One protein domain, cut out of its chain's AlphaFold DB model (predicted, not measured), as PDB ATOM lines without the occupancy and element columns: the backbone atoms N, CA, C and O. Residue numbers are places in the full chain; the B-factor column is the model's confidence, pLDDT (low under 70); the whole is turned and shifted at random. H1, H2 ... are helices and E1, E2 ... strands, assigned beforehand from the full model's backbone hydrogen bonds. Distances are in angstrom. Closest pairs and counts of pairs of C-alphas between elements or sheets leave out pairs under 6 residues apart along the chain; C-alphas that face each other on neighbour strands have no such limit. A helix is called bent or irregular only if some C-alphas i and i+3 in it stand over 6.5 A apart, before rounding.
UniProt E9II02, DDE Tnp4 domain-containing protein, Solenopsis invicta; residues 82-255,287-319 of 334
ATOM      1  N   LEU A  82      11.216  37.549 -49.557       86.75
ATOM      2  CA  LEU A  82      10.021  37.115 -50.276       86.75
ATOM      3  C   LEU A  82      10.109  37.535 -51.750       86.75
ATOM      4  O   LEU A  82      10.601  38.619 -52.090       86.75
ATOM      5  N   GLN A  83       9.660  36.646 -52.626       90.75
ATOM      6  CA  GLN A  83       9.505  36.901 -54.051       90.75
ATOM      7  C   GLN A  83       8.093  37.403 -54.348       90.75
ATOM      8  O   GLN A  83       7.173  37.231 -53.553       90.75
ATOM      9  N   GLU A  84       7.901  37.973 -55.537       93.56
ATOM     10  CA  GLU A  84       6.594  38.465 -55.989       93.56
ATOM     11  C   GLU A  84       5.497  37.394 -55.875       93.56
ATOM     12  O   GLU A  84       4.398  37.671 -55.406       93.56
ATOM     13  N   LYS A  85       5.826  36.142 -56.220       94.31
ATOM     14  CA  LYS A  85       4.908  35.009 -56.078       94.31
ATOM     15  C   LYS A  85       4.463  34.790 -54.629       94.31
ATOM     16  O   LYS A  85       3.279  34.582 -54.401       94.31
ATOM     17  N   ASP A  86       5.384  34.871 -53.669       93.75
ATOM     18  CA  ASP A  86       5.057  34.656 -52.256       93.75
ATOM     19  C   ASP A  86       4.049  35.709 -51.772       93.75
ATOM     20  O   ASP A  86       3.092  35.386 -51.075       93.75
ATOM     21  N   TRP A  87       4.216  36.966 -52.194       95.25
ATOM     22  CA  TRP A  87       3.270  38.040 -51.882       95.25
ATOM     23  C   TRP A  87       1.889  37.818 -52.493       95.25
ATOM     24  O   TRP A  87       0.883  38.111 -51.846       95.25
ATOM     25  N   LEU A  88       1.829  37.310 -53.726       96.44
ATOM     26  CA  LEU A  88       0.566  36.966 -54.380       96.44
ATOM     27  C   LEU A  88      -0.147  35.829 -53.644       96.44
ATOM     28  O   LEU A  88      -1.350  35.927 -53.410       96.44
ATOM     29  N   ASP A  89       0.590  34.796 -53.236       95.81
ATOM     30  CA  ASP A  89       0.045  33.670 -52.472       95.81
ATOM     31  C   ASP A  89      -0.519  34.153 -51.123       95.81
ATOM     32  O   ASP A  89      -1.656  33.829 -50.774       95.81
ATOM     33  N   ILE A  90       0.204  35.024 -50.406       95.81
ATOM     34  CA  ILE A  90      -0.297  35.603 -49.150       95.81
ATOM     35  C   ILE A  90      -1.528  36.492 -49.393       95.81
ATOM     36  O   ILE A  90      -2.499  36.434 -48.636       95.81
ATOM     37  N   ALA A  91      -1.527  37.300 -50.456       97.12
ATOM     38  CA  ALA A  91      -2.672  38.140 -50.793       97.12
ATOM     39  C   ALA A  91      -3.926  37.328 -51.138       97.12
ATOM     40  O   ALA A  91      -5.042  37.734 -50.791       97.12
ATOM     41  N   ASN A  92      -3.749  36.171 -51.777       96.62
ATOM     42  CA  ASN A  92      -4.828  35.225 -52.027       96.62
ATOM     43  C   ASN A  92      -5.353  34.633 -50.716       96.62
ATOM     44  O   ASN A  92      -6.564  34.660 -50.500       96.62
ATOM     45  N   ASP A  93      -4.474  34.223 -49.796       96.12
ATOM     46  CA  ASP A  93      -4.889  33.734 -48.477       96.12
ATOM     47  C   ASP A  93      -5.713  34.782 -47.703       96.12
ATOM     48  O   ASP A  93      -6.741  34.451 -47.105       96.12
ATOM     49  N   PHE A  94      -5.315  36.062 -47.722       96.88
ATOM     50  CA  PHE A  94      -6.100  37.134 -47.092       96.88
ATOM     51  C   PHE A  94      -7.448  37.372 -47.772       96.88
ATOM     52  O   PHE A  94      -8.440  37.670 -47.098       96.88
ATOM     53  N   ASN A  95      -7.508  37.243 -49.094       95.56
ATOM     54  CA  ASN A  95      -8.762  37.365 -49.820       95.56
ATOM     55  C   ASN A  95      -9.721  36.213 -49.478       95.56
ATOM     56  O   ASN A  95     -10.887  36.460 -49.166       95.56
ATOM     57  N   GLU A  96      -9.230  34.975 -49.484       94.56
ATOM     58  CA  GLU A  96     -10.031  33.776 -49.229       94.56
ATOM     59  C   GLU A  96     -10.490  33.679 -47.771       94.56
ATOM     60  O   GLU A  96     -11.669  33.437 -47.510       94.56
ATOM     61  N   LYS A  97      -9.584  33.909 -46.812       91.56
ATOM     62  CA  LYS A  97      -9.859  33.704 -45.378       91.56
ATOM     63  C   LYS A  97     -10.471  34.932 -44.715       91.56
ATOM     64  O   LYS A  97     -11.347  34.802 -43.865       91.56
ATOM     65  N   TRP A  98     -10.030  36.126 -45.110       91.81
ATOM     66  CA  TRP A  98     -10.328  37.374 -44.396       91.81
ATOM     67  C   TRP A  98     -11.101  38.394 -45.240       91.81
ATOM     68  O   TRP A  98     -11.436  39.476 -44.756       91.81
ATOM     69  N   ASN A  99     -11.444  38.042 -46.485       92.81
ATOM     70  CA  ASN A  99     -12.187  38.878 -47.429       92.81
ATOM     71  C   ASN A  99     -11.562  40.264 -47.659       92.81
ATOM     72  O   ASN A  99     -12.270  41.263 -47.833       92.81
ATOM     73  N   PHE A 100     -10.229  40.324 -47.671       95.12
ATOM     74  CA  PHE A 100      -9.492  41.550 -47.947       95.12
ATOM     75  C   PHE A 100      -8.572  41.372 -49.156       95.12
ATOM     76  O   PHE A 100      -7.446  40.894 -49.051       95.12
ATOM     77  N   ILE A 101      -9.077  41.779 -50.321       94.81
ATOM     78  CA  ILE A 101      -8.351  41.732 -51.596       94.81
ATOM     79  C   ILE A 101      -7.075  42.579 -51.500       94.81
ATOM     80  O   ILE A 101      -7.113  43.692 -50.976       94.81
ATOM     81  N   HIS A 102      -5.969  42.059 -52.040       96.06
ATOM     82  CA  HIS A 102      -4.654  42.715 -52.091       96.06
ATOM     83  C   HIS A 102      -4.022  43.026 -50.718       96.06
ATOM     84  O   HIS A 102      -3.011  43.730 -50.658       96.06
ATOM     85  N   CYS A 103      -4.563  42.503 -49.612       97.69
ATOM     86  CA  CYS A 103      -3.874  42.566 -48.324       97.69
ATOM     87  C   CYS A 103      -2.725  41.570 -48.322       97.69
ATOM     88  O   CYS A 103      -2.965  40.375 -48.411       97.69
ATOM     89  N   ILE A 104      -1.492  42.045 -48.192       96.62
ATOM     90  CA  ILE A 104      -0.322  41.164 -48.149       96.62
ATOM     91  C   ILE A 104       0.041  40.730 -46.738       96.62
ATOM     92  O   ILE A 104       0.692  39.715 -46.602       96.62
ATOM     93  N   GLU A 105      -0.325  41.470 -45.693       96.94
ATOM     94  CA  GLU A 105       0.108  41.180 -44.321       96.94
ATOM     95  C   GLU A 105      -0.552  42.162 -43.336       96.94
ATOM     96  O   GLU A 105      -0.942  43.273 -43.710       96.94
ATOM     97  N   ALA A 106      -0.655  41.778 -42.062       97.44
ATOM     98  CA  ALA A 106      -1.148  42.647 -40.993       97.44
ATOM     99  C   ALA A 106       0.003  43.087 -40.077       97.44
ATOM    100  O   ALA A 106       0.805  42.253 -39.659       97.44
ATOM    101  N   ILE A 107       0.072  44.383 -39.756       95.88
ATOM    102  CA  ILE A 107       1.107  44.985 -38.901       95.88
ATOM    103  C   ILE A 107       0.500  45.543 -37.614       95.88
ATOM    104  O   ILE A 107      -0.533  46.214 -37.642       95.88
ATOM    105  N   ASP A 108       1.158  45.279 -36.486       93.62
ATOM    106  CA  ASP A 108       0.819  45.870 -35.192       93.62
ATOM    107  C   ASP A 108       2.024  45.850 -34.235       93.62
ATOM    108  O   ASP A 108       2.964  45.057 -34.385       93.62
ATOM    109  N   GLY A 109       1.995  46.744 -33.249       90.19
ATOM    110  CA  GLY A 109       3.010  46.865 -32.214       90.19
ATOM    111  C   GLY A 109       2.480  46.512 -30.822       90.19
ATOM    112  O   GLY A 109       1.361  46.849 -30.440       90.19
ATOM    113  N   LYS A 110       3.308  45.848 -30.009       87.25
ATOM    114  CA  LYS A 110       3.020  45.559 -28.596       87.25
ATOM    115  C   LYS A 110       4.199  45.919 -27.699       87.25
ATOM    116  O   LYS A 110       5.363  45.686 -28.018       87.25
ATOM    117  N   HIS A 111       3.900  46.426 -26.510       85.81
ATOM    118  CA  HIS A 111       4.852  46.490 -25.409       85.81
ATOM    119  C   HIS A 111       5.012  45.106 -24.790       85.81
ATOM    120  O   HIS A 111       4.014  44.514 -24.406       85.81
ATOM    121  N   VAL A 112       6.250  44.647 -24.619       88.00
ATOM    122  CA  VAL A 112       6.615  43.526 -23.746       88.00
ATOM    123  C   VAL A 112       7.105  44.106 -22.422       88.00
ATOM    124  O   VAL A 112       8.170  44.724 -22.367       88.00
ATOM    125  N   ILE A 113       6.316  43.953 -21.361       85.88
ATOM    126  CA  ILE A 113       6.624  44.456 -20.023       85.88
ATOM    127  C   ILE A 113       7.765  43.630 -19.427       85.88
ATOM    128  O   ILE A 113       7.702  42.403 -19.345       85.88
ATOM    129  N   ILE A 114       8.794  44.334 -18.974       85.19
ATOM    130  CA  ILE A 114       9.982  43.789 -18.330       85.19
ATOM    131  C   ILE A 114      10.132  44.395 -16.934       85.19
ATOM    132  O   ILE A 114       9.607  45.473 -16.640       85.19
ATOM    133  N   GLN A 115      10.878  43.720 -16.065       80.75
ATOM    134  CA  GLN A 115      11.343  44.326 -14.824       80.75
ATOM    135  C   GLN A 115      12.153  45.592 -15.131       80.75
ATOM    136  O   GLN A 115      12.881  45.649 -16.123       80.75
ATOM    137  N   CYS A 116      12.036  46.603 -14.262       72.94
ATOM    138  CA  CYS A 116      12.862  47.805 -14.325       72.94
ATOM    139  C   CYS A 116      14.346  47.425 -14.439       72.94
ATOM    140  O   CYS A 116      14.877  46.800 -13.514       72.94
ATOM    141  N   PRO A 117      15.022  47.765 -15.553       67.81
ATOM    142  CA  PRO A 117      16.444  47.502 -15.670       67.81
ATOM    143  C   PRO A 117      17.218  48.405 -14.701       67.81
ATOM    144  O   PRO A 117      16.875  49.576 -14.515       67.81
ATOM    145  N   ASN A 118      18.288  47.879 -14.105       62.28
ATOM    146  CA  ASN A 118      19.135  48.648 -13.192       62.28
ATOM    147  C   ASN A 118      19.647  49.925 -13.884       62.28
ATOM    148  O   ASN A 118      20.138  49.863 -15.009       62.28
ATOM    149  N   ASN A 119      19.544  51.075 -13.211       57.53
ATOM    150  CA  ASN A 119      19.990  52.385 -13.714       57.53
ATOM    151  C   ASN A 119      19.331  52.845 -15.036       57.53
ATOM    152  O   ASN A 119      19.866  53.715 -15.718       57.53
ATOM    153  N   ALA A 120      18.164  52.304 -15.411       56.34
ATOM    154  CA  ALA A 120      17.487  52.631 -16.672       56.34
ATOM    155  C   ALA A 120      16.934  54.064 -16.773       56.34
ATOM    156  O   ALA A 120      16.562  54.505 -17.867       56.34
ATOM    157  N   GLY A 121      16.805  54.770 -15.644       58.66
ATOM    158  CA  GLY A 121      16.060  56.024 -15.577       58.66
ATOM    159  C   GLY A 121      14.682  55.864 -16.227       58.66
ATOM    160  O   GLY A 121      13.944  54.927 -15.931       58.66
ATOM    161  N   SER A 122      14.357  56.744 -17.175       55.84
ATOM    162  CA  SER A 122      13.072  56.725 -17.882       55.84
ATOM    163  C   SER A 122      13.110  56.125 -19.298       55.84
ATOM    164  O   SER A 122      12.091  56.124 -19.986       55.84
ATOM    165  N   ALA A 123      14.253  55.577 -19.735       47.66
ATOM    166  CA  ALA A 123      14.459  55.108 -21.113       47.66
ATOM    167  C   ALA A 123      13.533  53.945 -21.515       47.66
ATOM    168  O   ALA A 123      13.090  53.864 -22.657       47.66
ATOM    169  N   TYR A 124      13.200  53.072 -20.560       52.59
ATOM    170  CA  TYR A 124      12.263  51.960 -20.761       52.59
ATOM    171  C   TYR A 124      10.896  52.211 -20.122       52.59
ATOM    172  O   TYR A 124      10.002  51.388 -20.289       52.59
ATOM    173  N   PHE A 125      10.738  53.323 -19.398       46.91
ATOM    174  CA  PHE A 125       9.523  53.659 -18.664       46.91
ATOM    175  C   PHE A 125       8.434  54.093 -19.649       46.91
ATOM    176  O   PHE A 125       8.519  55.161 -20.267       46.91
ATOM    177  N   ASN A 126       7.442  53.227 -19.828       51.78
ATOM    178  CA  ASN A 126       6.259  53.496 -20.625       51.78
ATOM    179  C   ASN A 126       5.245  54.327 -19.828       51.78
ATOM    180  O   ASN A 126       5.296  54.430 -18.603       51.78
ATOM    181  N   TYR A 127       4.296  54.920 -20.545       43.03
ATOM    182  CA  TYR A 127       3.260  55.792 -19.981       43.03
ATOM    183  C   TYR A 127       2.270  55.055 -19.051       43.03
ATOM    184  O   TYR A 127       1.508  55.704 -18.341       43.03
ATOM    185  N   LYS A 128       2.298  53.710 -19.012       49.06
ATOM    186  CA  LYS A 128       1.553  52.850 -18.070       49.06
ATOM    187  C   LYS A 128       2.378  52.517 -16.811       49.06
ATOM    188  O   LYS A 128       2.170  51.468 -16.196       49.06
ATOM    189  N   ASN A 129       3.333  53.377 -16.448       56.34
ATOM    190  CA  ASN A 129       4.219  53.247 -15.285       56.34
ATOM    191  C   ASN A 129       4.994  51.919 -15.214       56.34
ATOM    192  O   ASN A 129       5.284  51.417 -14.130       56.34
ATOM    193  N   SER A 130       5.300  51.310 -16.360       58.34
ATOM    194  CA  SER A 130       5.981  50.013 -16.444       58.34
ATOM    195  C   SER A 130       7.206  50.106 -17.351       58.34
ATOM    196  O   SER A 130       7.243  50.929 -18.262       58.34
ATOM    197  N   HIS A 131       8.212  49.255 -17.152       72.38
ATOM    198  CA  HIS A 131       9.327  49.170 -18.096       72.38
ATOM    199  C   HIS A 131       8.975  48.203 -19.226       72.38
ATOM    200  O   HIS A 131       8.436  47.133 -18.964       72.38
ATOM    201  N   SER A 132       9.229  48.564 -20.484       80.31
ATOM    202  CA  SER A 132       8.917  47.685 -21.620       80.31
ATOM    203  C   SER A 132       9.867  47.849 -22.793       80.31
ATOM    204  O   SER A 132      10.391  48.941 -23.024       80.31
ATOM    205  N   ILE A 133      10.022  46.772 -23.556       85.12
ATOM    206  CA  ILE A 133      10.572  46.803 -24.913       85.12
ATOM    207  C   ILE A 133       9.417  46.747 -25.912       85.12
ATOM    208  O   ILE A 133       8.406  46.101 -25.646       85.12
ATOM    209  N   VAL A 134       9.542  47.433 -27.043       85.25
ATOM    210  CA  VAL A 134       8.555  47.315 -28.121       85.25
ATOM    211  C   VAL A 134       8.886  46.111 -28.999       85.25
ATOM    212  O   VAL A 134      10.042  45.932 -29.396       85.25
ATOM    213  N   LEU A 135       7.859  45.311 -29.278       90.25
ATOM    214  CA  LEU A 135       7.796  44.311 -30.334       90.25
ATOM    215  C   LEU A 135       6.896  44.864 -31.445       90.25
ATOM    216  O   LEU A 135       5.695  45.008 -31.242       90.25
ATOM    217  N   MET A 136       7.474  45.152 -32.604       91.25
ATOM    218  CA  MET A 136       6.739  45.393 -33.842       91.25
ATOM    219  C   MET A 136       6.737  44.096 -34.640       91.25
ATOM    220  O   MET A 136       7.809  43.512 -34.820       91.25
ATOM    221  N   ALA A 137       5.581  43.639 -35.112       93.56
ATOM    222  CA  ALA A 137       5.500  42.422 -35.907       93.56
ATOM    223  C   ALA A 137       4.558  42.579 -37.101       93.56
ATOM    224  O   ALA A 137       3.583  43.328 -37.058       93.56
ATOM    225  N   ILE A 138       4.880  41.846 -38.163       95.00
ATOM    226  CA  ILE A 138       4.062  41.718 -39.365       95.00
ATOM    227  C   ILE A 138       3.794  40.230 -39.593       95.00
ATOM    228  O   ILE A 138       4.744  39.439 -39.585       95.00
ATOM    229  N   CYS A 139       2.531  39.840 -39.761       95.31
ATOM    230  CA  CYS A 139       2.143  38.440 -39.943       95.31
ATOM    231  C   CYS A 139       1.229  38.213 -41.150       95.31
ATOM    232  O   CYS A 139       0.423  39.073 -41.522       95.31
ATOM    233  N   ASP A 140       1.340  37.017 -41.725       94.88
ATOM    234  CA  ASP A 140       0.479  36.573 -42.816       94.88
ATOM    235  C   ASP A 140      -0.886  36.072 -42.314       94.88
ATOM    236  O   ASP A 140      -1.149  35.980 -41.112       94.88
ATOM    237  N   ALA A 141      -1.765  35.726 -43.256       94.44
ATOM    238  CA  ALA A 141      -3.119  35.238 -42.999       94.44
ATOM    239  C   ALA A 141      -3.186  33.924 -42.192       94.44
ATOM    240  O   ALA A 141      -4.278  33.543 -41.766       94.44
ATOM    241  N   ASN A 142      -2.055  33.236 -41.994       92.62
ATOM    242  CA  ASN A 142      -1.931  31.950 -41.303       92.62
ATOM    243  C   ASN A 142      -1.297  32.077 -39.912       92.62
ATOM    244  O   ASN A 142      -0.908  31.062 -39.319       92.62
ATOM    245  N   TYR A 143      -1.218  33.308 -39.395       94.25
ATOM    246  CA  TYR A 143      -0.581  33.658 -38.127       94.25
ATOM    247  C   TYR A 143       0.937  33.425 -38.123       94.25
ATOM    248  O   TYR A 143       1.538  33.373 -37.056       94.25
ATOM    249  N   ILE A 144       1.587  33.285 -39.285       93.56
ATOM    250  CA  ILE A 144       3.050  33.215 -39.341       93.56
ATOM    251  C   ILE A 144       3.595  34.634 -39.315       93.56
ATOM    252  O   ILE A 144       3.315  35.445 -40.198       93.56
ATOM    253  N   ILE A 145       4.419  34.931 -38.314       94.19
ATOM    254  CA  ILE A 145       5.123  36.207 -38.242       94.19
ATOM    255  C   ILE A 145       6.220  36.195 -39.300       94.19
ATOM    256  O   ILE A 145       7.092  35.336 -39.257       94.19
ATOM    257  N   ARG A 146       6.209  37.140 -40.236       90.88
ATOM    258  CA  ARG A 146       7.207  37.239 -41.312       90.88
ATOM    259  C   ARG A 146       8.305  38.234 -40.997       90.88
ATOM    260  O   ARG A 146       9.454  38.029 -41.378       90.88
ATOM    261  N   PHE A 147       7.975  39.263 -40.227       90.69
ATOM    262  CA  PHE A 147       8.931  40.291 -39.862       90.69
ATOM    263  C   PHE A 147       8.747  40.745 -38.427       90.69
ATOM    264  O   PHE A 147       7.622  40.865 -37.947       90.69
ATOM    265  N   VAL A 148       9.869  41.024 -37.761       89.56
ATOM    266  CA  VAL A 148       9.887  41.549 -36.395       89.56
ATOM    267  C   VAL A 148      10.957  42.610 -36.222       89.56
ATOM    268  O   VAL A 148      12.071  42.471 -36.724       89.56
ATOM    269  N   ASP A 149      10.634  43.633 -35.441       87.31
ATOM    270  CA  ASP A 149      11.608  44.546 -34.853       87.31
ATOM    271  C   ASP A 149      11.409  44.551 -33.333       87.31
ATOM    272  O   ASP A 149      10.296  44.735 -32.835       87.31
ATOM    273  N   ILE A 150      12.484  44.278 -32.590       86.38
ATOM    274  CA  ILE A 150      12.446  44.061 -31.141       86.38
ATOM    275  C   ILE A 150      13.476  44.955 -30.466       86.38
ATOM    276  O   ILE A 150      14.687  44.841 -30.707       86.38
ATOM    277  N   GLY A 151      13.004  45.749 -29.506       70.88
ATOM    278  CA  GLY A 151      13.865  46.494 -28.589       70.88
ATOM    279  C   GLY A 151      13.822  48.008 -28.749       70.88
ATOM    280  O   GLY A 151      14.619  48.686 -28.102       70.88
ATOM    281  N   ALA A 152      12.907  48.559 -29.552       69.88
ATOM    282  CA  ALA A 152      12.671  49.998 -29.528       69.88
ATOM    283  C   ALA A 152      12.181  50.443 -28.135       69.88
ATOM    284  O   ALA A 152      11.468  49.717 -27.433       69.88
ATOM    285  N   TYR A 153      12.597  51.642 -27.719       65.75
ATOM    286  CA  TYR A 153      12.237  52.209 -26.419       65.75
ATOM    287  C   TYR A 153      10.722  52.437 -26.315       65.75
ATOM    288  O   TYR A 153      10.119  53.023 -27.214       65.75
ATOM    289  N   GLY A 154      10.124  52.062 -25.178       57.72
ATOM    290  CA  GLY A 154       8.671  52.089 -24.937       57.72
ATOM    291  C   GLY A 154       7.976  53.460 -24.960       57.72
ATOM    292  O   GLY A 154       6.799  53.539 -24.632       57.72
ATOM    293  N   ARG A 155       8.677  54.543 -25.312       58.88
ATOM    294  CA  ARG A 155       8.110  55.896 -25.467       58.88
ATOM    295  C   ARG A 155       7.733  56.252 -26.905       58.88
ATOM    296  O   ARG A 155       7.123  57.293 -27.121       58.88
ATOM    297  N   ARG A 156       8.156  55.457 -27.890       65.56
ATOM    298  CA  ARG A 156       7.892  55.738 -29.307       65.56
ATOM    299  C   ARG A 156       6.578  55.081 -29.734       65.56
ATOM    300  O   ARG A 156       6.249  54.007 -29.246       65.56
ATOM    301  N   ASN A 157       5.839  55.745 -30.619       70.94
ATOM    302  CA  ASN A 157       4.616  55.204 -31.212       70.94
ATOM    303  C   ASN A 157       4.936  54.230 -32.358       70.94
ATOM    304  O   ASN A 157       6.036  54.253 -32.918       70.94
ATOM    305  N   ASP A 158       3.950  53.422 -32.736       74.38
ATOM    306  CA  ASP A 158       4.103  52.374 -33.748       74.38
ATOM    307  C   ASP A 158       4.541  52.901 -35.109       74.38
ATOM    308  O   ASP A 158       5.520  52.418 -35.684       74.38
ATOM    309  N   GLY A 159       3.895  53.968 -35.591       73.88
ATOM    310  CA  GLY A 159       4.249  54.591 -36.863       73.88
ATOM    311  C   GLY A 159       5.693  55.111 -36.910       73.88
ATOM    312  O   GLY A 159       6.360  54.985 -37.938       73.88
ATOM    313  N   GLY A 160       6.200  55.671 -35.806       79.44
ATOM    314  CA  GLY A 160       7.576  56.159 -35.707       79.44
ATOM    315  C   GLY A 160       8.604  55.032 -35.630       79.44
ATOM    316  O   GLY A 160       9.647  55.112 -36.276       79.44
ATOM    317  N   ILE A 161       8.301  53.965 -34.884       81.50
ATOM    318  CA  ILE A 161       9.161  52.776 -34.792       81.50
ATOM    319  C   ILE A 161       9.264  52.101 -36.154       81.50
ATOM    320  O   ILE A 161      10.372  51.861 -36.633       81.50
ATOM    321  N   PHE A 162       8.129  51.869 -36.815       84.69
ATOM    322  CA  PHE A 162       8.116  51.239 -38.125       84.69
ATOM    323  C   PHE A 162       8.882  52.071 -39.158       84.69
ATOM    324  O   PHE A 162       9.733  51.526 -39.851       84.69
ATOM    325  N   LYS A 163       8.681  53.393 -39.212       85.00
ATOM    326  CA  LYS A 163       9.424  54.274 -40.130       85.00
ATOM    327  C   LYS A 163      10.947  54.182 -39.961       85.00
ATOM    328  O   LYS A 163      11.674  54.211 -40.951       85.00
ATOM    329  N   ASP A 164      11.432  54.091 -38.726       85.12
ATOM    330  CA  ASP A 164      12.872  54.074 -38.453       85.12
ATOM    331  C   ASP A 164      13.497  52.674 -38.605       85.12
ATOM    332  O   ASP A 164      14.716  52.568 -38.807       85.12
ATOM    333  N   SER A 165      12.671  51.624 -38.546       85.94
ATOM    334  CA  SER A 165      13.078  50.225 -38.686       85.94
ATOM    335  C   SER A 165      13.668  49.914 -40.067       85.94
ATOM    336  O   SER A 165      13.347  50.547 -41.078       85.94
ATOM    337  N   ALA A 166      14.527  48.892 -40.127       86.69
ATOM    338  CA  ALA A 166      15.104  48.424 -41.390       86.69
ATOM    339  C   ALA A 166      14.019  47.974 -42.384       86.69
ATOM    340  O   ALA A 166      14.155  48.195 -43.588       86.69
ATOM    341  N   ILE A 167      12.934  47.395 -41.867       88.19
ATOM    342  CA  ILE A 167      11.814  46.938 -42.677       88.19
ATOM    343  C   ILE A 167      10.978  48.091 -43.221       88.19
ATOM    344  O   ILE A 167      10.728  48.128 -44.422       88.19
ATOM    345  N   GLY A 168      10.606  49.072 -42.398       90.00
ATOM    346  CA  GLY A 168       9.825  50.213 -42.879       90.00
ATOM    347  C   GLY A 168      10.564  51.000 -43.957       90.00
ATOM    348  O   GLY A 168       9.951  51.386 -44.950       90.00
ATOM    349  N   LYS A 169      11.892  51.132 -43.834       91.69
ATOM    350  CA  LYS A 169      12.748  51.695 -44.891       91.69
ATOM    351  C   LYS A 169      12.754  50.845 -46.159       91.69
ATOM    352  O   LYS A 169      12.697  51.390 -47.252       91.69
ATOM    353  N   ALA A 170      12.801  49.518 -46.036       91.44
ATOM    354  CA  ALA A 170      12.740  48.630 -47.194       91.44
ATOM    355  C   ALA A 170      11.401  48.736 -47.943       91.44
ATOM    356  O   ALA A 170      11.406  48.743 -49.174       91.44
ATOM    357  N   PHE A 171      10.279  48.881 -47.230       92.88
ATOM    358  CA  PHE A 171       8.981  49.171 -47.844       92.88
ATOM    359  C   PHE A 171       8.952  50.555 -48.511       92.88
ATOM    360  O   PHE A 171       8.552  50.657 -49.668       92.88
ATOM    361  N   ASP A 172       9.415  51.606 -47.821       92.81
ATOM    362  CA  ASP A 172       9.448  52.977 -48.360       92.81
ATOM    363  C   ASP A 172      10.326  53.095 -49.619       92.81
ATOM    364  O   ASP A 172      10.004  53.849 -50.535       92.81
ATOM    365  N   GLU A 173      11.415  52.330 -49.686       94.06
ATOM    366  CA  GLU A 173      12.352  52.308 -50.816       94.06
ATOM    367  C   GLU A 173      11.969  51.289 -51.910       94.06
ATOM    368  O   GLU A 173      12.705  51.135 -52.882       94.06
ATOM    369  N   GLY A 174      10.848  50.570 -51.768       91.25
ATOM    370  CA  GLY A 174      10.390  49.589 -52.759       91.25
ATOM    371  C   GLY A 174      11.265  48.330 -52.869       91.25
ATOM    372  O   GLY A 174      11.228  47.640 -53.881       91.25
ATOM    373  N   ARG A 175      12.047  48.000 -51.832       91.75
ATOM    374  CA  ARG A 175      12.982  46.854 -51.803       91.75
ATOM    375  C   ARG A 175      12.348  45.529 -51.359       91.75
ATOM    376  O   ARG A 175      13.057  44.542 -51.179       91.75
ATOM    377  N   MET A 176      11.030  45.503 -51.172       90.75
ATOM    378  CA  MET A 176      10.292  44.332 -50.681       90.75
ATOM    379  C   MET A 176       9.812  43.385 -51.795       90.75
ATOM    380  O   MET A 176       9.266  42.337 -51.476       90.75
ATOM    381  N   ASN A 177      10.014  43.717 -53.079       92.12
ATOM    382  CA  ASN A 177       9.491  42.961 -54.234       92.12
ATOM    383  C   ASN A 177       7.962  42.779 -54.218       92.12
ATOM    384  O   ASN A 177       7.452  41.739 -54.633       92.12
ATOM    385  N   ILE A 178       7.232  43.774 -53.709       94.06
ATOM    386  CA  ILE A 178       5.766  43.758 -53.716       94.06
ATOM    387  C   ILE A 178       5.290  43.771 -55.178       94.06
ATOM    388  O   ILE A 178       5.837  44.551 -55.967       94.06
ATOM    389  N   PRO A 179       4.288  42.950 -55.546       94.94
ATOM    390  CA  PRO A 179       3.747  42.930 -56.896       94.94
ATOM    391  C   PRO A 179       3.251  44.305 -57.340       94.94
ATOM    392  O   PRO A 179       2.828  45.139 -56.530       94.94
ATOM    393  N   GLN A 180       3.263  44.537 -58.651       94.38
ATOM    394  CA  GLN A 180       2.671  45.752 -59.204       94.38
ATOM    395  C   GLN A 180       1.163  45.794 -58.943       94.38
ATOM    396  O   GLN A 180       0.497  44.764 -58.846       94.38
ATOM    397  N   SER A 181       0.615  47.007 -58.854       96.06
ATOM    398  CA  SER A 181      -0.821  47.213 -58.689       96.06
ATOM    399  C   SER A 181      -1.613  46.465 -59.761       96.06
ATOM    400  O   SER A 181      -1.316  46.568 -60.951       96.06
ATOM    401  N   ALA A 182      -2.663  45.768 -59.336       95.69
ATOM    402  CA  ALA A 182      -3.510  44.964 -60.206       95.69
ATOM    403  C   ALA A 182      -4.976  45.402 -60.103       95.69
ATOM    404  O   ALA A 182      -5.366  46.145 -59.198       95.69
ATOM    405  N   ALA A 183      -5.809  44.970 -61.046       94.38
ATOM    406  CA  ALA A 183      -7.243  45.200 -60.955       94.38
ATOM    407  C   ALA A 183      -7.863  44.238 -59.930       94.38
ATOM    408  O   ALA A 183      -7.700  43.028 -60.041       94.38
ATOM    409  N   ILE A 184      -8.631  44.763 -58.971       88.94
ATOM    410  CA  ILE A 184      -9.296  43.940 -57.934       88.94
ATOM    411  C   ILE A 184     -10.436  43.059 -58.473       88.94
ATOM    412  O   ILE A 184     -10.945  42.187 -57.773       88.94
ATOM    413  N   ARG A 185     -10.901  43.351 -59.689       88.38
ATOM    414  CA  ARG A 185     -11.914  42.611 -60.451       88.38
ATOM    415  C   ARG A 185     -11.798  42.991 -61.922       88.38
ATOM    416  O   ARG A 185     -11.238  44.043 -62.236       88.38
ATOM    417  N   GLU A 186     -12.370  42.187 -62.808       89.25
ATOM    418  CA  GLU A 186     -12.423  42.495 -64.238       89.25
ATOM    419  C   GLU A 186     -13.069  43.874 -64.480       89.25
ATOM    420  O   GLU A 186     -14.136  44.179 -63.941       89.25
ATOM    421  N   GLY A 187     -12.369  44.752 -65.208       89.44
ATOM    422  CA  GLY A 187     -12.786  46.145 -65.439       89.44
ATOM    423  C   GLY A 187     -12.791  47.054 -64.197       89.44
ATOM    424  O   GLY A 187     -13.305  48.170 -64.255       89.44
ATOM    425  N   GLY A 188     -12.266  46.589 -63.059       90.25
ATOM    426  CA  GLY A 188     -12.184  47.344 -61.811       90.25
ATOM    427  C   GLY A 188     -11.001  48.318 -61.737       90.25
ATOM    428  O   GLY A 188     -10.146  48.341 -62.624       90.25
ATOM    429  N   PRO A 189     -10.923  49.122 -60.660       92.31
ATOM    430  CA  PRO A 189      -9.787  50.004 -60.431       92.31
ATOM    431  C   PRO A 189      -8.506  49.202 -60.176       92.31
ATOM    432  O   PRO A 189      -8.530  48.167 -59.503       92.31
ATOM    433  N   ILE A 190      -7.390  49.721 -60.688       95.94
ATOM    434  CA  ILE A 190      -6.048  49.202 -60.420       95.94
ATOM    435  C   ILE A 190      -5.609  49.710 -59.045       95.94
ATOM    436  O   ILE A 190      -5.494  50.920 -58.844       95.94
ATOM    437  N   LEU A 191      -5.387  48.796 -58.101       94.88
ATOM    438  CA  LEU A 191      -5.053  49.108 -56.710       94.88
ATOM    439  C   LEU A 191      -3.784  48.369 -56.260       94.88
ATOM    440  O   LEU A 191      -3.536  47.249 -56.716       94.88
ATOM    441  N   PRO A 192      -2.978  48.982 -55.373       96.00
ATOM    442  CA  PRO A 192      -1.747  48.379 -54.871       96.00
ATOM    443  C   PRO A 192      -2.013  47.207 -53.922       96.00
ATOM    444  O   PRO A 192      -3.106  47.065 -53.371       96.00
ATOM    445  N   TYR A 193      -0.973  46.401 -53.718       97.25
ATOM    446  CA  TYR A 193      -0.878  45.436 -52.628       97.25
ATOM    447  C   TYR A 193      -0.385  46.133 -51.360       97.25
ATOM    448  O   TYR A 193       0.605  46.867 -51.397       97.25
ATOM    449  N   CYS A 194      -1.086  45.929 -50.245       97.00
ATOM    450  CA  CYS A 194      -0.890  46.722 -49.033       97.00
ATOM    451  C   CYS A 194      -0.866  45.881 -47.759       97.00
ATOM    452  O   CYS A 194      -1.603  44.909 -47.614       97.00
ATOM    453  N   LEU A 195      -0.073  46.336 -46.797       97.56
ATOM    454  CA  LEU A 195      -0.218  46.001 -45.392       97.56
ATOM    455  C   LEU A 195      -1.494  46.630 -44.823       97.56
ATOM    456  O   LEU A 195      -1.907  47.714 -45.251       97.56
ATOM    457  N   VAL A 196      -2.070  46.003 -43.799       97.50
ATOM    458  CA  VAL A 196      -3.136  46.593 -42.977       97.50
ATOM    459  C   VAL A 196      -2.629  46.878 -41.567       97.50
ATOM    460  O   VAL A 196      -2.113  45.993 -40.890       97.50
ATOM    461  N   GLY A 197      -2.774  48.126 -41.128       95.25
ATOM    462  CA  GLY A 197      -2.381  48.595 -39.803       95.25
ATOM    463  C   GLY A 197      -3.517  49.325 -39.096       95.25
ATOM    464  O   GLY A 197      -4.598  49.548 -39.649       95.25
ATOM    465  N   ASP A 198      -3.288  49.665 -37.835       91.44
ATOM    466  CA  ASP A 198      -4.233  50.419 -37.022       91.44
ATOM    467  C   ASP A 198      -4.173  51.940 -37.307       91.44
ATOM    468  O   ASP A 198      -3.554  52.410 -38.265       91.44
ATOM    469  N   GLU A 199      -4.858  52.736 -36.485       89.56
ATOM    470  CA  GLU A 199      -4.882  54.194 -36.629       89.56
ATOM    471  C   GLU A 199      -3.533  54.870 -36.283       89.56
ATOM    472  O   GLU A 199      -3.292  56.013 -36.693       89.56
ATOM    473  N   ALA A 200      -2.645  54.200 -35.542       86.88
ATOM    474  CA  ALA A 200      -1.340  54.732 -35.152       86.88
ATOM    475  C   ALA A 200      -0.347  54.765 -36.325       86.88
ATOM    476  O   ALA A 200       0.601  55.562 -36.322       86.88
ATOM    477  N   PHE A 201      -0.577  53.955 -37.360       89.69
ATOM    478  CA  PHE A 201       0.234  53.968 -38.569       89.69
ATOM    479  C   PHE A 201      -0.183  55.076 -39.553       89.69
ATOM    480  O   PHE A 201      -1.369  55.396 -39.702       89.69
ATOM    481  N   PRO A 202       0.774  55.693 -40.269       90.19
ATOM    482  CA  PRO A 202       0.458  56.611 -41.358       90.19
ATOM    483  C   PRO A 202      -0.101  55.853 -42.570       90.19
ATOM    484  O   PRO A 202       0.356  54.755 -42.884       90.19
ATOM    485  N   LEU A 203      -1.036  56.474 -43.296       93.88
ATOM    486  CA  LEU A 203      -1.453  55.982 -44.611       93.88
ATOM    487  C   LEU A 203      -0.277  56.107 -45.592       93.88
ATOM    488  O   LEU A 203       0.292  57.193 -45.732       93.88
ATOM    489  N   LYS A 204       0.076  55.016 -46.276       94.56
ATOM    490  CA  LYS A 204       1.122  54.978 -47.313       94.56
ATOM    491  C   LYS A 204       0.637  54.204 -48.540       94.56
ATOM    492  O   LYS A 204      -0.386  53.532 -48.486       94.56
ATOM    493  N   SER A 205       1.401  54.252 -49.634       92.69
ATOM    494  CA  SER A 205       1.119  53.486 -50.863       92.69
ATOM    495  C   SER A 205       1.065  51.969 -50.651       92.69
ATOM    496  O   SER A 205       0.448  51.278 -51.451       92.69
ATOM    497  N   PHE A 206       1.690  51.476 -49.581       94.44
ATOM    498  CA  PHE A 206       1.764  50.065 -49.205       94.44
ATOM    499  C   PHE A 206       1.170  49.780 -47.814       94.44
ATOM    500  O   PHE A 206       1.322  48.668 -47.321       94.44
ATOM    501  N   LEU A 207       0.556  50.759 -47.132       96.69
ATOM    502  CA  LEU A 207       0.033  50.593 -45.767       96.69
ATOM    503  C   LEU A 207      -1.304  51.309 -45.601       96.69
ATOM    504  O   LEU A 207      -1.375  52.540 -45.645       96.69
ATOM    505  N   LEU A 208      -2.352  50.520 -45.388       96.75
ATOM    506  CA  LEU A 208      -3.713  50.975 -45.150       96.75
ATOM    507  C   LEU A 208      -3.998  51.110 -43.652       96.75
ATOM    508  O   LEU A 208      -3.524  50.324 -42.837       96.75
ATOM    509  N   ARG A 209      -4.831  52.098 -43.316       95.12
ATOM    510  CA  ARG A 209      -5.344  52.379 -41.967       95.12
ATOM    511  C   ARG A 209      -6.862  52.588 -42.017       95.12
ATOM    512  O   ARG A 209      -7.385  52.890 -43.099       95.12
ATOM    513  N   PRO A 210      -7.588  52.460 -40.894       95.38
ATOM    514  CA  PRO A 210      -9.016  52.764 -40.855       95.38
ATOM    515  C   PRO A 210      -9.295  54.256 -41.103       95.38
ATOM    516  O   PRO A 210      -8.480  55.127 -40.778       95.38
ATOM    517  N   TYR A 211     -10.483  54.556 -41.638       94.31
ATOM    518  CA  TYR A 211     -11.042  55.907 -41.623       94.31
ATOM    519  C   TYR A 211     -11.316  56.343 -40.177       94.31
ATOM    520  O   TYR A 211     -11.860  55.549 -39.402       94.31
ATOM    521  N   PRO A 212     -10.995  57.594 -39.806       90.94
ATOM    522  CA  PRO A 212     -11.244  58.095 -38.462       90.94
ATOM    523  C   PRO A 212     -12.751  58.207 -38.206       90.94
ATOM    524  O   PRO A 212     -13.479  58.794 -38.998       90.94
ATOM    525  N   GLY A 213     -13.222  57.694 -37.068       82.00
ATOM    526  CA  GLY A 213     -14.649  57.729 -36.706       82.00
ATOM    527  C   GLY A 213     -15.173  59.102 -36.258       82.00
ATOM    528  O   GLY A 213     -16.370  59.261 -36.009       82.00
ATOM    529  N   ARG A 214     -14.298  60.109 -36.121       78.25
ATOM    530  CA  ARG A 214     -14.689  61.456 -35.677       78.25
ATOM    531  C   ARG A 214     -15.516  62.147 -36.764       78.25
ATOM    532  O   ARG A 214     -15.002  62.416 -37.841       78.25
ATOM    533  N   GLY A 215     -16.765  62.482 -36.442       76.44
ATOM    534  CA  GLY A 215     -17.697  63.140 -37.371       76.44
ATOM    535  C   GLY A 215     -18.682  62.192 -38.065       76.44
ATOM    536  O   GLY A 215     -19.493  62.657 -38.858       76.44
ATOM    537  N   GLY A 216     -18.653  60.899 -37.725       86.75
ATOM    538  CA  GLY A 216     -19.495  59.874 -38.340       86.75
ATOM    539  C   GLY A 216     -18.843  59.252 -39.574       86.75
ATOM    540  O   GLY A 216     -18.047  59.882 -40.265       86.75
ATOM    541  N   LEU A 217     -19.170  57.987 -39.833       91.56
ATOM    542  CA  LEU A 217     -18.684  57.233 -40.986       91.56
ATOM    543  C   LEU A 217     -19.834  57.012 -41.968       91.56
ATOM    544  O   LEU A 217     -20.942  56.652 -41.566       91.56
ATOM    545  N   THR A 218     -19.554  57.190 -43.257       95.06
ATOM    546  CA  THR A 218     -20.464  56.753 -44.329       95.06
ATOM    547  C   THR A 218     -20.639  55.228 -44.300       95.06
ATOM    548  O   THR A 218     -19.778  54.518 -43.761       95.06
ATOM    549  N   PRO A 219     -21.726  54.678 -44.872       94.81
ATOM    550  CA  PRO A 219     -21.903  53.230 -44.992       94.81
ATOM    551  C   PRO A 219     -20.695  52.526 -45.631       94.81
ATOM    552  O   PRO A 219     -20.244  51.496 -45.135       94.81
ATOM    553  N   GLU A 220     -20.105  53.112 -46.671       93.62
ATOM    554  CA  GLU A 220     -18.946  52.568 -47.380       93.62
ATOM    555  C   GLU A 220     -17.689  52.568 -46.501       93.62
ATOM    556  O   GLU A 220     -16.954  51.578 -46.465       93.62
ATOM    557  N   GLN A 221     -17.461  53.644 -45.741       94.25
ATOM    558  CA  GLN A 221     -16.352  53.717 -44.786       94.25
ATOM    559  C   GLN A 221     -16.525  52.725 -43.634       94.25
ATOM    560  O   GLN A 221     -15.540  52.134 -43.200       94.25
ATOM    561  N   ASN A 222     -17.757  52.502 -43.169       91.94
ATOM    562  CA  ASN A 222     -18.052  51.478 -42.165       91.94
ATOM    563  C   ASN A 222     -17.730  50.074 -42.688       91.94
ATOM    564  O   ASN A 222     -17.058  49.308 -42.000       91.94
ATOM    565  N   ILE A 223     -18.143  49.751 -43.919       92.75
ATOM    566  CA  ILE A 223     -17.836  48.461 -44.556       92.75
ATOM    567  C   ILE A 223     -16.322  48.282 -44.710       92.75
ATOM    568  O   ILE A 223     -15.792  47.216 -44.388       92.75
ATOM    569  N   TYR A 224     -15.613  49.315 -45.170       94.25
ATOM    570  CA  TYR A 224     -14.157  49.280 -45.279       94.25
ATOM    571  C   TYR A 224     -13.487  49.078 -43.913       94.25
ATOM    572  O   TYR A 224     -12.672  48.170 -43.772       94.25
ATOM    573  N   ASN A 225     -13.849  49.873 -42.900       94.69
ATOM    574  CA  ASN A 225     -13.265  49.774 -41.561       94.69
ATOM    575  C   ASN A 225     -13.520  48.399 -40.938       94.69
ATOM    576  O   ASN A 225     -12.622  47.841 -40.312       94.69
ATOM    577  N   TYR A 226     -14.710  47.830 -41.149       92.12
ATOM    578  CA  TYR A 226     -15.033  46.472 -40.726       92.12
ATOM    579  C   TYR A 226     -14.113  45.436 -41.388       92.12
ATOM    580  O   TYR A 226     -13.503  44.627 -40.690       92.12
ATOM    581  N   ARG A 227     -13.949  45.484 -42.718       93.19
ATOM    582  CA  ARG A 227     -13.058  44.559 -43.444       93.19
ATOM    583  C   ARG A 227     -11.598  44.723 -43.027       93.19
ATOM    584  O   ARG A 227     -10.912  43.729 -42.817       93.19
ATOM    585  N   LEU A 228     -11.136  45.961 -42.860       95.12
ATOM    586  CA  LEU A 228      -9.778  46.241 -42.396       95.12
ATOM    587  C   LEU A 228      -9.563  45.701 -40.984       95.12
ATOM    588  O   LEU A 228      -8.571  45.024 -40.739       95.12
ATOM    589  N   SER A 229     -10.503  45.940 -40.067       92.56
ATOM    590  CA  SER A 229     -10.437  45.403 -38.706       92.56
ATOM    591  C   SER A 229     -10.418  43.875 -38.697       92.56
ATOM    592  O   SER A 229      -9.681  43.292 -37.908       92.56
ATOM    593  N   ARG A 230     -11.174  43.231 -39.591       91.31
ATOM    594  CA  ARG A 230     -11.178  41.773 -39.760       91.31
ATOM    595  C   ARG A 230      -9.805  41.242 -40.182       91.31
ATOM    596  O   ARG A 230      -9.302  40.333 -39.534       91.31
ATOM    597  N   ALA A 231      -9.176  41.835 -41.198       95.06
ATOM    598  CA  ALA A 231      -7.828  41.451 -41.627       95.06
ATOM    599  C   ALA A 231      -6.761  41.766 -40.559       95.06
ATOM    600  O   ALA A 231      -5.840  40.985 -40.337       95.06
ATOM    601  N   ARG A 232      -6.908  42.880 -39.834       94.88
ATOM    602  CA  ARG A 232      -5.977  43.276 -38.767       94.88
ATOM    603  C   ARG A 232      -6.092  42.398 -37.515       94.88
ATOM    604  O   ARG A 232      -5.116  42.244 -36.791       94.88
ATOM    605  N   ARG A 233      -7.233  41.741 -37.289       92.44
ATOM    606  CA  ARG A 233      -7.408  40.788 -36.179       92.44
ATOM    607  C   ARG A 233      -6.395  39.641 -36.216       92.44
ATOM    608  O   ARG A 233      -6.153  39.000 -35.200       92.44
ATOM    609  N   ILE A 234      -5.773  39.377 -37.364       94.00
ATOM    610  CA  ILE A 234      -4.774  38.316 -37.517       94.00
ATOM    611  C   ILE A 234      -3.520  38.582 -36.708       94.00
ATOM    612  O   ILE A 234      -3.076  37.688 -35.989       94.00
ATOM    613  N   ILE A 235      -3.000  39.806 -36.730       95.25
ATOM    614  CA  ILE A 235      -1.827  40.133 -35.919       95.25
ATOM    615  C   ILE A 235      -2.175  40.182 -34.423       95.25
ATOM    616  O   ILE A 235      -1.398  39.714 -33.592       95.25
ATOM    617  N   GLU A 236      -3.391  40.610 -34.069       92.69
ATOM    618  CA  GLU A 236      -3.886  40.581 -32.684       92.69
ATOM    619  C   GLU A 236      -4.019  39.149 -32.149       92.69
ATOM    620  O   GLU A 236      -3.451  38.822 -31.105       92.69
ATOM    621  N   ASN A 237      -4.679  38.269 -32.909       93.62
ATOM    622  CA  ASN A 237      -4.769  36.841 -32.613       93.62
ATOM    623  C   ASN A 237      -3.378  36.202 -32.534       93.62
ATOM    624  O   ASN A 237      -3.146  35.381 -31.655       93.62
ATOM    625  N   THR A 238      -2.433  36.590 -33.396       95.25
ATOM    626  CA  THR A 238      -1.051  36.075 -33.361       95.25
ATOM    627  C   THR A 238      -0.375  36.389 -32.026       95.25
ATOM    628  O   THR A 238       0.173  35.493 -31.377       95.25
ATOM    629  N   PHE A 239      -0.474  37.631 -31.542       93.88
ATOM    630  CA  PHE A 239       0.018  37.980 -30.207       93.88
ATOM    631  C   PHE A 239      -0.730  37.232 -29.096       93.88
ATOM    632  O   PHE A 239      -0.104  36.757 -28.141       93.88
ATOM    633  N   GLY A 240      -2.046  37.063 -29.233       91.81
ATOM    634  CA  GLY A 240      -2.866  36.262 -28.324       91.81
ATOM    635  C   GLY A 240      -2.414  34.803 -28.231       91.81
ATOM    636  O   GLY A 240      -2.224  34.275 -27.131       91.81
ATOM    637  N   ILE A 241      -2.142  34.167 -29.373       93.25
ATOM    638  CA  ILE A 241      -1.617  32.800 -29.472       93.25
ATOM    639  C   ILE A 241      -0.273  32.705 -28.751       93.25
ATOM    640  O   ILE A 241      -0.103  31.847 -27.887       93.25
ATOM    641  N   ILE A 242       0.669  33.604 -29.052       94.38
ATOM    642  CA  ILE A 242       1.997  33.611 -28.422       94.38
ATOM    643  C   ILE A 242       1.871  33.772 -26.901       94.38
ATOM    644  O   ILE A 242       2.522  33.042 -26.157       94.38
ATOM    645  N   THR A 243       0.991  34.656 -26.426       91.56
ATOM    646  CA  THR A 243       0.730  34.864 -24.989       91.56
ATOM    647  C   THR A 243       0.114  33.634 -24.319       91.56
ATOM    648  O   THR A 243       0.427  33.293 -23.171       91.56
ATOM    649  N   SER A 244      -0.786  32.955 -25.031       90.19
ATOM    650  CA  SER A 244      -1.454  31.754 -24.542       90.19
ATOM    651  C   SER A 244      -0.473  30.587 -24.426       90.19
ATOM    652  O   SER A 244      -0.416  29.944 -23.371       90.19
ATOM    653  N   GLN A 245       0.340  30.368 -25.464       91.50
ATOM    654  CA  GLN A 245       1.285  29.256 -25.567       91.50
ATOM    655  C   GLN A 245       2.531  29.455 -24.696       91.50
ATOM    656  O   GLN A 245       2.987  28.521 -24.034       91.50
ATOM    657  N   TRP A 246       3.060  30.677 -24.637       94.81
ATOM    658  CA  TRP A 246       4.283  31.007 -23.908       94.81
ATOM    659  C   TRP A 246       3.952  31.851 -22.682       94.81
ATOM    660  O   TRP A 246       3.881  33.081 -22.722       94.81
ATOM    661  N   ARG A 247       3.744  31.179 -21.547       93.75
ATOM    662  CA  ARG A 247       3.269  31.836 -20.321       93.75
ATOM    663  C   ARG A 247       4.265  32.816 -19.704       93.75
ATOM    664  O   ARG A 247       3.863  33.571 -18.821       93.75
ATOM    665  N   ILE A 248       5.510  32.869 -20.186       94.25
ATOM    666  CA  ILE A 248       6.455  33.946 -19.860       94.25
ATOM    667  C   ILE A 248       5.859  35.339 -20.119       94.25
ATOM    668  O   ILE A 248       6.197  36.285 -19.419       94.25
ATOM    669  N   TYR A 249       4.905  35.449 -21.049       92.56
ATOM    670  CA  TYR A 249       4.197  36.691 -21.352       92.56
ATOM    671  C   TYR A 249       2.982  36.983 -20.471       92.56
ATOM    672  O   TYR A 249       2.340  38.015 -20.643       92.56
ATOM    673  N   ARG A 250       2.618  36.109 -19.530       88.50
ATOM    674  CA  ARG A 250       1.463  36.340 -18.641       88.50
ATOM    675  C   ARG A 250       1.804  37.195 -17.423       88.50
ATOM    676  O   ARG A 250       0.910  37.561 -16.674       88.50
ATOM    677  N   LYS A 251       3.087  37.501 -17.215       86.50
ATOM    678  CA  LYS A 251       3.608  38.360 -16.144       86.50
ATOM    679  C   LYS A 251       4.779  39.183 -16.683       86.50
ATOM    680  O   LYS A 251       5.379  38.760 -17.668       86.50
ATOM    681  N   PRO A 252       5.155  40.306 -16.046       88.31
ATOM    682  CA  PRO A 252       6.376  41.025 -16.400       88.31
ATOM    683  C   PRO A 252       7.591  40.095 -16.456       88.31
ATOM    684  O   PRO A 252       7.821  39.314 -15.529       88.31
ATOM    685  N   ILE A 253       8.385  40.196 -17.523       91.12
ATOM    686  CA  ILE A 253       9.582  39.366 -17.687       91.12
ATOM    687  C   ILE A 253      10.670  39.870 -16.736       91.12
ATOM    688  O   ILE A 253      11.159  40.995 -16.849       91.12
ATOM    689  N   ILE A 254      11.062  39.015 -15.795       89.38
ATOM    690  CA  ILE A 254      12.113  39.276 -14.803       89.38
ATOM    691  C   ILE A 254      13.459  38.870 -15.415       89.38
ATOM    692  O   ILE A 254      13.929  37.749 -15.229       89.38
ATOM    693  N   ALA A 255      14.055  39.770 -16.198       87.69
ATOM    694  CA  ALA A 255      15.344  39.558 -16.850       87.69
ATOM    695  C   ALA A 255      16.012  40.896 -17.217       87.69
ATOM    696  O   ALA A 255      15.375  41.950 -17.190       87.69
ATOM    697  N   PRO A 287      -8.923  26.335 -32.332       84.06
ATOM    698  CA  PRO A 287      -9.948  27.339 -32.639       84.06
ATOM    699  C   PRO A 287     -10.476  28.092 -31.410       84.06
ATOM    700  O   PRO A 287     -10.933  29.221 -31.518       84.06
ATOM    701  N   SER A 288     -10.396  27.489 -30.219       85.12
ATOM    702  CA  SER A 288     -10.774  28.134 -28.957       85.12
ATOM    703  C   SER A 288      -9.802  29.227 -28.506       85.12
ATOM    704  O   SER A 288     -10.143  30.016 -27.622       85.12
ATOM    705  N   VAL A 289      -8.581  29.259 -29.043       84.94
ATOM    706  CA  VAL A 289      -7.555  30.251 -28.701       84.94
ATOM    707  C   VAL A 289      -7.699  31.512 -29.527       84.94
ATOM    708  O   VAL A 289      -7.246  32.535 -29.051       84.94
ATOM    709  N   ILE A 290      -8.330  31.479 -30.696       88.69
ATOM    710  CA  ILE A 290      -8.454  32.639 -31.585       88.69
ATOM    711  C   ILE A 290      -9.866  33.209 -31.566       88.69
ATOM    712  O   ILE A 290     -10.828  32.525 -31.220       88.69
ATOM    713  N   ASP A 291      -9.985  34.470 -31.958       85.00
ATOM    714  CA  ASP A 291     -11.282  35.077 -32.217       85.00
ATOM    715  C   ASP A 291     -11.919  34.441 -33.457       85.00
ATOM    716  O   ASP A 291     -11.299  34.394 -34.524       85.00
ATOM    717  N   VAL A 292     -13.164  33.983 -33.327       84.25
ATOM    718  CA  VAL A 292     -13.905  33.293 -34.393       84.25
ATOM    719  C   VAL A 292     -15.098  34.135 -34.807       84.25
ATOM    720  O   VAL A 292     -15.810  34.667 -33.961       84.25
ATOM    721  N   GLU A 293     -15.342  34.258 -36.106       79.81
ATOM    722  CA  GLU A 293     -16.527  34.957 -36.601       79.81
ATOM    723  C   GLU A 293     -17.811  34.314 -36.105       79.81
ATOM    724  O   GLU A 293     -18.033  33.112 -36.242       79.81
ATOM    725  N   ASP A 294     -18.666  35.154 -35.538       79.88
ATOM    726  CA  ASP A 294     -19.968  34.744 -35.055       79.88
ATOM    727  C   ASP A 294     -20.915  35.952 -35.128       79.88
ATOM    728  O   ASP A 294     -20.780  36.896 -34.339       79.88
ATOM    729  N   PRO A 295     -21.867  35.950 -36.081       79.62
ATOM    730  CA  PRO A 295     -22.846  37.022 -36.240       79.62
ATOM    731  C   PRO A 295     -23.737  37.248 -35.013       79.62
ATOM    732  O   PRO A 295     -24.382  38.289 -34.922       79.62
ATOM    733  N   HIS A 296     -23.798  36.295 -34.078       82.50
ATOM    734  CA  HIS A 296     -24.606  36.415 -32.864       82.50
ATOM    735  C   HIS A 296     -23.933  37.276 -31.785       82.50
ATOM    736  O   HIS A 296     -24.588  37.651 -30.811       82.50
ATOM    737  N   TYR A 297     -22.647  37.609 -31.939       80.50
ATOM    738  CA  TYR A 297     -21.928  38.481 -31.012       80.50
ATOM    739  C   TYR A 297     -22.020  39.954 -31.445       80.50
ATOM    740  O   TYR A 297     -21.919  40.242 -32.639       80.50
ATOM    741  N   PRO A 298     -22.114  40.917 -30.503       74.44
ATOM    742  CA  PRO A 298     -22.281  42.343 -30.822       74.44
ATOM    743  C   PRO A 298     -21.188  42.925 -31.727       74.44
ATOM    744  O   PRO A 298     -21.457  43.799 -32.546       74.44
ATOM    745  N   ASN A 299     -19.961  42.417 -31.600       72.06
ATOM    746  CA  ASN A 299     -18.806  42.866 -32.380       72.06
ATOM    747  C   ASN A 299     -18.580  42.022 -33.652       72.06
ATOM    748  O   ASN A 299     -17.582  42.209 -34.349       72.06
ATOM    749  N   GLY A 300     -19.482  41.078 -33.956       76.25
ATOM    750  CA  GLY A 300     -19.406  40.176 -35.111       76.25
ATOM    751  C   GLY A 300     -18.402  39.028 -34.967       76.25
ATOM    752  O   GLY A 300     -18.049  38.395 -35.962       76.25
ATOM    753  N   PHE A 301     -17.901  38.777 -33.757       81.19
ATOM    754  CA  PHE A 301     -17.021  37.651 -33.462       81.19
ATOM    755  C   PHE A 301     -17.153  37.197 -32.010       81.19
ATOM    756  O   PHE A 301     -17.376  38.000 -31.100       81.19
ATOM    757  N   LYS A 302     -16.966  35.897 -31.808       84.44
ATOM    758  CA  LYS A 302     -16.755  35.271 -30.513       84.44
ATOM    759  C   LYS A 302     -15.292  35.467 -30.096       84.44
ATOM    760  O   LYS A 302     -14.404  35.041 -30.840       84.44
ATOM    761  N   PRO A 303     -15.022  36.075 -28.930       84.62
ATOM    762  CA  PRO A 303     -13.658  36.273 -28.458       84.62
ATOM    763  C   PRO A 303     -12.992  34.931 -28.142       84.62
ATOM    764  O   PRO A 303     -13.606  34.032 -27.555       84.62
ATOM    765  N   GLY A 304     -11.728  34.803 -28.531       83.88
ATOM    766  CA  GLY A 304     -10.894  33.658 -28.209       83.88
ATOM    767  C   GLY A 304     -10.474  33.665 -26.742       83.88
ATOM    768  O   GLY A 304     -10.418  34.701 -26.078       83.88
ATOM    769  N   SER A 305     -10.116  32.490 -26.224       84.25
ATOM    770  CA  SER A 305      -9.672  32.327 -24.831       84.25
ATOM    771  C   SER A 305      -8.404  33.111 -24.482       84.25
ATOM    772  O   SER A 305      -8.105  33.289 -23.306       84.25
ATOM    773  N   TRP A 306      -7.653  33.606 -25.470       79.88
ATOM    774  CA  TRP A 306      -6.523  34.497 -25.224       79.88
ATOM    775  C   TRP A 306      -6.943  35.844 -24.628       79.88
ATOM    776  O   TRP A 306      -6.198  36.386 -23.815       79.88
ATOM    777  N   GLN A 307      -8.129  36.363 -24.967       75.62
ATOM    778  CA  GLN A 307      -8.573  37.669 -24.478       75.62
ATOM    779  C   GLN A 307      -8.728  37.663 -22.952       75.62
ATOM    780  O   GLN A 307      -8.236  38.568 -22.287       75.62
ATOM    781  N   THR A 308      -9.255  36.577 -22.375       71.69
ATOM    782  CA  THR A 308      -9.372  36.423 -20.912       71.69
ATOM    783  C   THR A 308      -8.023  36.245 -20.210       71.69
ATOM    784  O   THR A 308      -7.904  36.493 -19.014       71.69
ATOM    785  N   ILE A 309      -6.975  35.830 -20.932       67.12
ATOM    786  CA  ILE A 309      -5.604  35.740 -20.402       67.12
ATOM    787  C   ILE A 309      -4.959  37.130 -20.321       67.12
ATOM    788  O   ILE A 309      -4.096  37.355 -19.470       67.12
ATOM    789  N   MET A 310      -5.340  38.055 -21.206       62.00
ATOM    790  CA  MET A 310      -4.705  39.369 -21.319       62.00
ATOM    791  C   MET A 310      -5.286  40.432 -20.380       62.00
ATOM    792  O   MET A 310      -4.677  41.494 -20.248       62.00
ATOM    793  N   GLU A 311      -6.399  40.146 -19.699       53.66
ATOM    794  CA  GLU A 311      -7.181  41.155 -18.975       53.66
ATOM    795  C   GLU A 311      -6.515  41.734 -17.712       53.66
ATOM    796  O   GLU A 311      -6.878  42.843 -17.346       53.66
ATOM    797  N   ASP A 312      -5.479  41.122 -17.115       51.19
ATOM    798  CA  ASP A 312      -4.714  41.764 -16.027       51.19
ATOM    799  C   ASP A 312      -3.269  41.244 -15.874       51.19
ATOM    800  O   ASP A 312      -3.007  40.046 -15.779       51.19
ATOM    801  N   GLY A 313      -2.290  42.160 -15.807       55.59
ATOM    802  CA  GLY A 313      -0.899  41.848 -15.426       55.59
ATOM    803  C   GLY A 313      -0.004  41.184 -16.489       55.59
ATOM    804  O   GLY A 313       1.155  40.889 -16.187       55.59
ATOM    805  N   CYS A 314      -0.487  40.993 -17.720       62.41
ATOM    806  CA  CYS A 314       0.292  40.384 -18.800       62.41
ATOM    807  C   CYS A 314       1.450  41.276 -19.298       62.41
ATOM    808  O   CYS A 314       1.444  42.506 -19.167       62.41
ATOM    809  N   ALA A 315       2.469  40.630 -19.870       56.09
ATOM    810  CA  ALA A 315       3.613  41.287 -20.478       56.09
ATOM    811  C   ALA A 315       3.258  41.960 -21.799       56.09
ATOM    812  O   ALA A 315       3.876  42.960 -22.113       56.09
ATOM    813  N   PHE A 316       2.302  41.452 -22.575       69.69
ATOM    814  CA  PHE A 316       1.916  42.105 -23.822       69.69
ATOM    815  C   PHE A 316       0.872  43.192 -23.572       69.69
ATOM    816  O   PHE A 316      -0.233  42.910 -23.132       69.69
ATOM    817  N   ARG A 317       1.198  44.451 -23.868       65.56
ATOM    818  CA  ARG A 317       0.248  45.571 -23.785       65.56
ATOM    819  C   ARG A 317       0.218  46.357 -25.086       65.56
ATOM    820  O   ARG A 317       1.252  46.539 -25.716       65.56
ATOM    821  N   GLU A 318      -0.949  46.873 -25.453       62.44
ATOM    822  CA  GLU A 318      -1.087  47.764 -26.610       62.44
ATOM    823  C   GLU A 318      -0.244  49.037 -26.472       62.44
ATOM    824  O   GLU A 318      -0.147  49.628 -25.382       62.44
ATOM    825  N   ILE A 319       0.330  49.457 -27.599       55.06
ATOM    826  CA  ILE A 319       1.016  50.734 -27.768       55.06
ATOM    827  C   ILE A 319      -0.077  51.771 -28.056       55.06
ATOM    828  O   ILE A 319      -0.708  51.752 -29.101       55.06
TER     829      ILE A 319
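What this domain is: This is residues 82 to 255 and 287 to 319 of the 334 residues of the protein "DDE Tnp4 domain-containing protein" of Solenopsis invicta (UniProt E9II02). A strongly twisted sheet of five strands is covered on one face by the long helix H4, which crosses it slantwise, while the short helix H2 packs on the opposite face. H1 stands at one end of the sheet, beside E1 and at the sheet's level, and H6 packs on H4 without being on the sheet. The printed part has 207 residues, with six named helices and five named strands, which follow along the chain as H1, E1, E2, E3, H2, H3, E4, H4, H5, H6 and E5; the sheet is branched, with E1 and E2, E1 and E5, and E2 and E3 as antiparallel neighbours and E1 and E4 as parallel ones. The class is mixed, helices and strands, with 102 residues, under half, in named elements. The whole is compact, with a radius of gyration of the C-alphas of 17.8 A, and spans 61 by 44 by 37 A.

How they stand to each other: H1, residues 84 to 98, is on the sheet, at the sheet's level with a height of 0.3 A; its closest C-alphas to E1, residues 103 to 114, are those of Ala 91 and Ile 104, 4.7 A apart. E1, E2, residues 131 to 139, and E3, residues 145 to 153, form a meander, each strand the antiparallel neighbour of the one before; E1 and E2 are a hairpin, and so are E2 and E3. N 110 and O 135 are within hydrogen-bond range at 2.8 A, as are N 136 and O 149 at 2.9 A. H2, residues 158 to 164, is over E2 at a height over the sheet of 8.5 A and runs across the strands, at 81 degrees to E2 on the local plane. H3, residues 166 to 172, is close to H2 but not clearly touching, with the C-alphas of Phe 162 and Gly 168 closest at 5.2 A, and only grazes the sheet with residues 166 to 168. E4, residues 194 to 196, is parallel to E1, with N 104 and O 194 at 2.9 A. H4, residues 219 to 245, is on the opposite face from H2 at a height of 8.1 A, over E1 and, only just, with 3 of its C-alphas, over E2; it runs slantwise to the strands, at 47 degrees to E1 on the local plane. H4 touches H1, about perpendicular at 78 degrees, with residues 227 to 231 alone; the closest C-alphas are those of Trp 98 and Ala 231, 5.5 A apart. H5, residues 247 to 250, only grazes the sheet with residues 249 to 250. H6, residues 305 to 310, touches residues 237 to 244 of H4 alone, about perpendicular at 79 degrees, closest at the C-alphas of Gly 240 and Trp 306, 5.1 A. E5, residues 316 to 318, is antiparallel to E1, with N 111 and O 317 at 2.8 A; E4 and E5 lie on one side of E1 and E2 on the other side. Every O i to N i+4 pair is within hydrogen-bond range in H1, H2 and H3, against 20 of 23 in H4 and 1 of 2 in H6, and H5 is too short for such a pair.

Where its parts are: H1, residues 84 to 98, begins at C-alpha 84 (6.594, 38.465, -55.989) and is 20.5 A long. E1, residues 103 to 114, measures 33.1 A, E2, residues 131 to 139, 25.4 A, and E3, residues 145 to 153, 21.1 A. H4 runs 38.6 A from C-alpha 219 (-21.903, 53.230, -44.992) to C-alpha 245, with a kink of 29 degrees near residue 233; it is neither bent nor irregular, but only just: C-alphas 231 and 234 are 6.0 A apart. E5 ends at C-alpha 318 (-1.087, 47.764, -26.610).

The domain as a whole: The two C-alphas farthest apart are those of Asn 119 and Gly 187, at 61.6 A. Residues 256 to 286 are not printed, and C-alphas 255 and 287 are 32.2 A apart across this cut, which falls in the link from H5 to H6. The links E1 to E2, H3 to E4 and E4 to H4 are long. The mean pLDDT of the printed part is 85.3; residues 117 to 130, 152 to 156 and 309 to 319 are under 70.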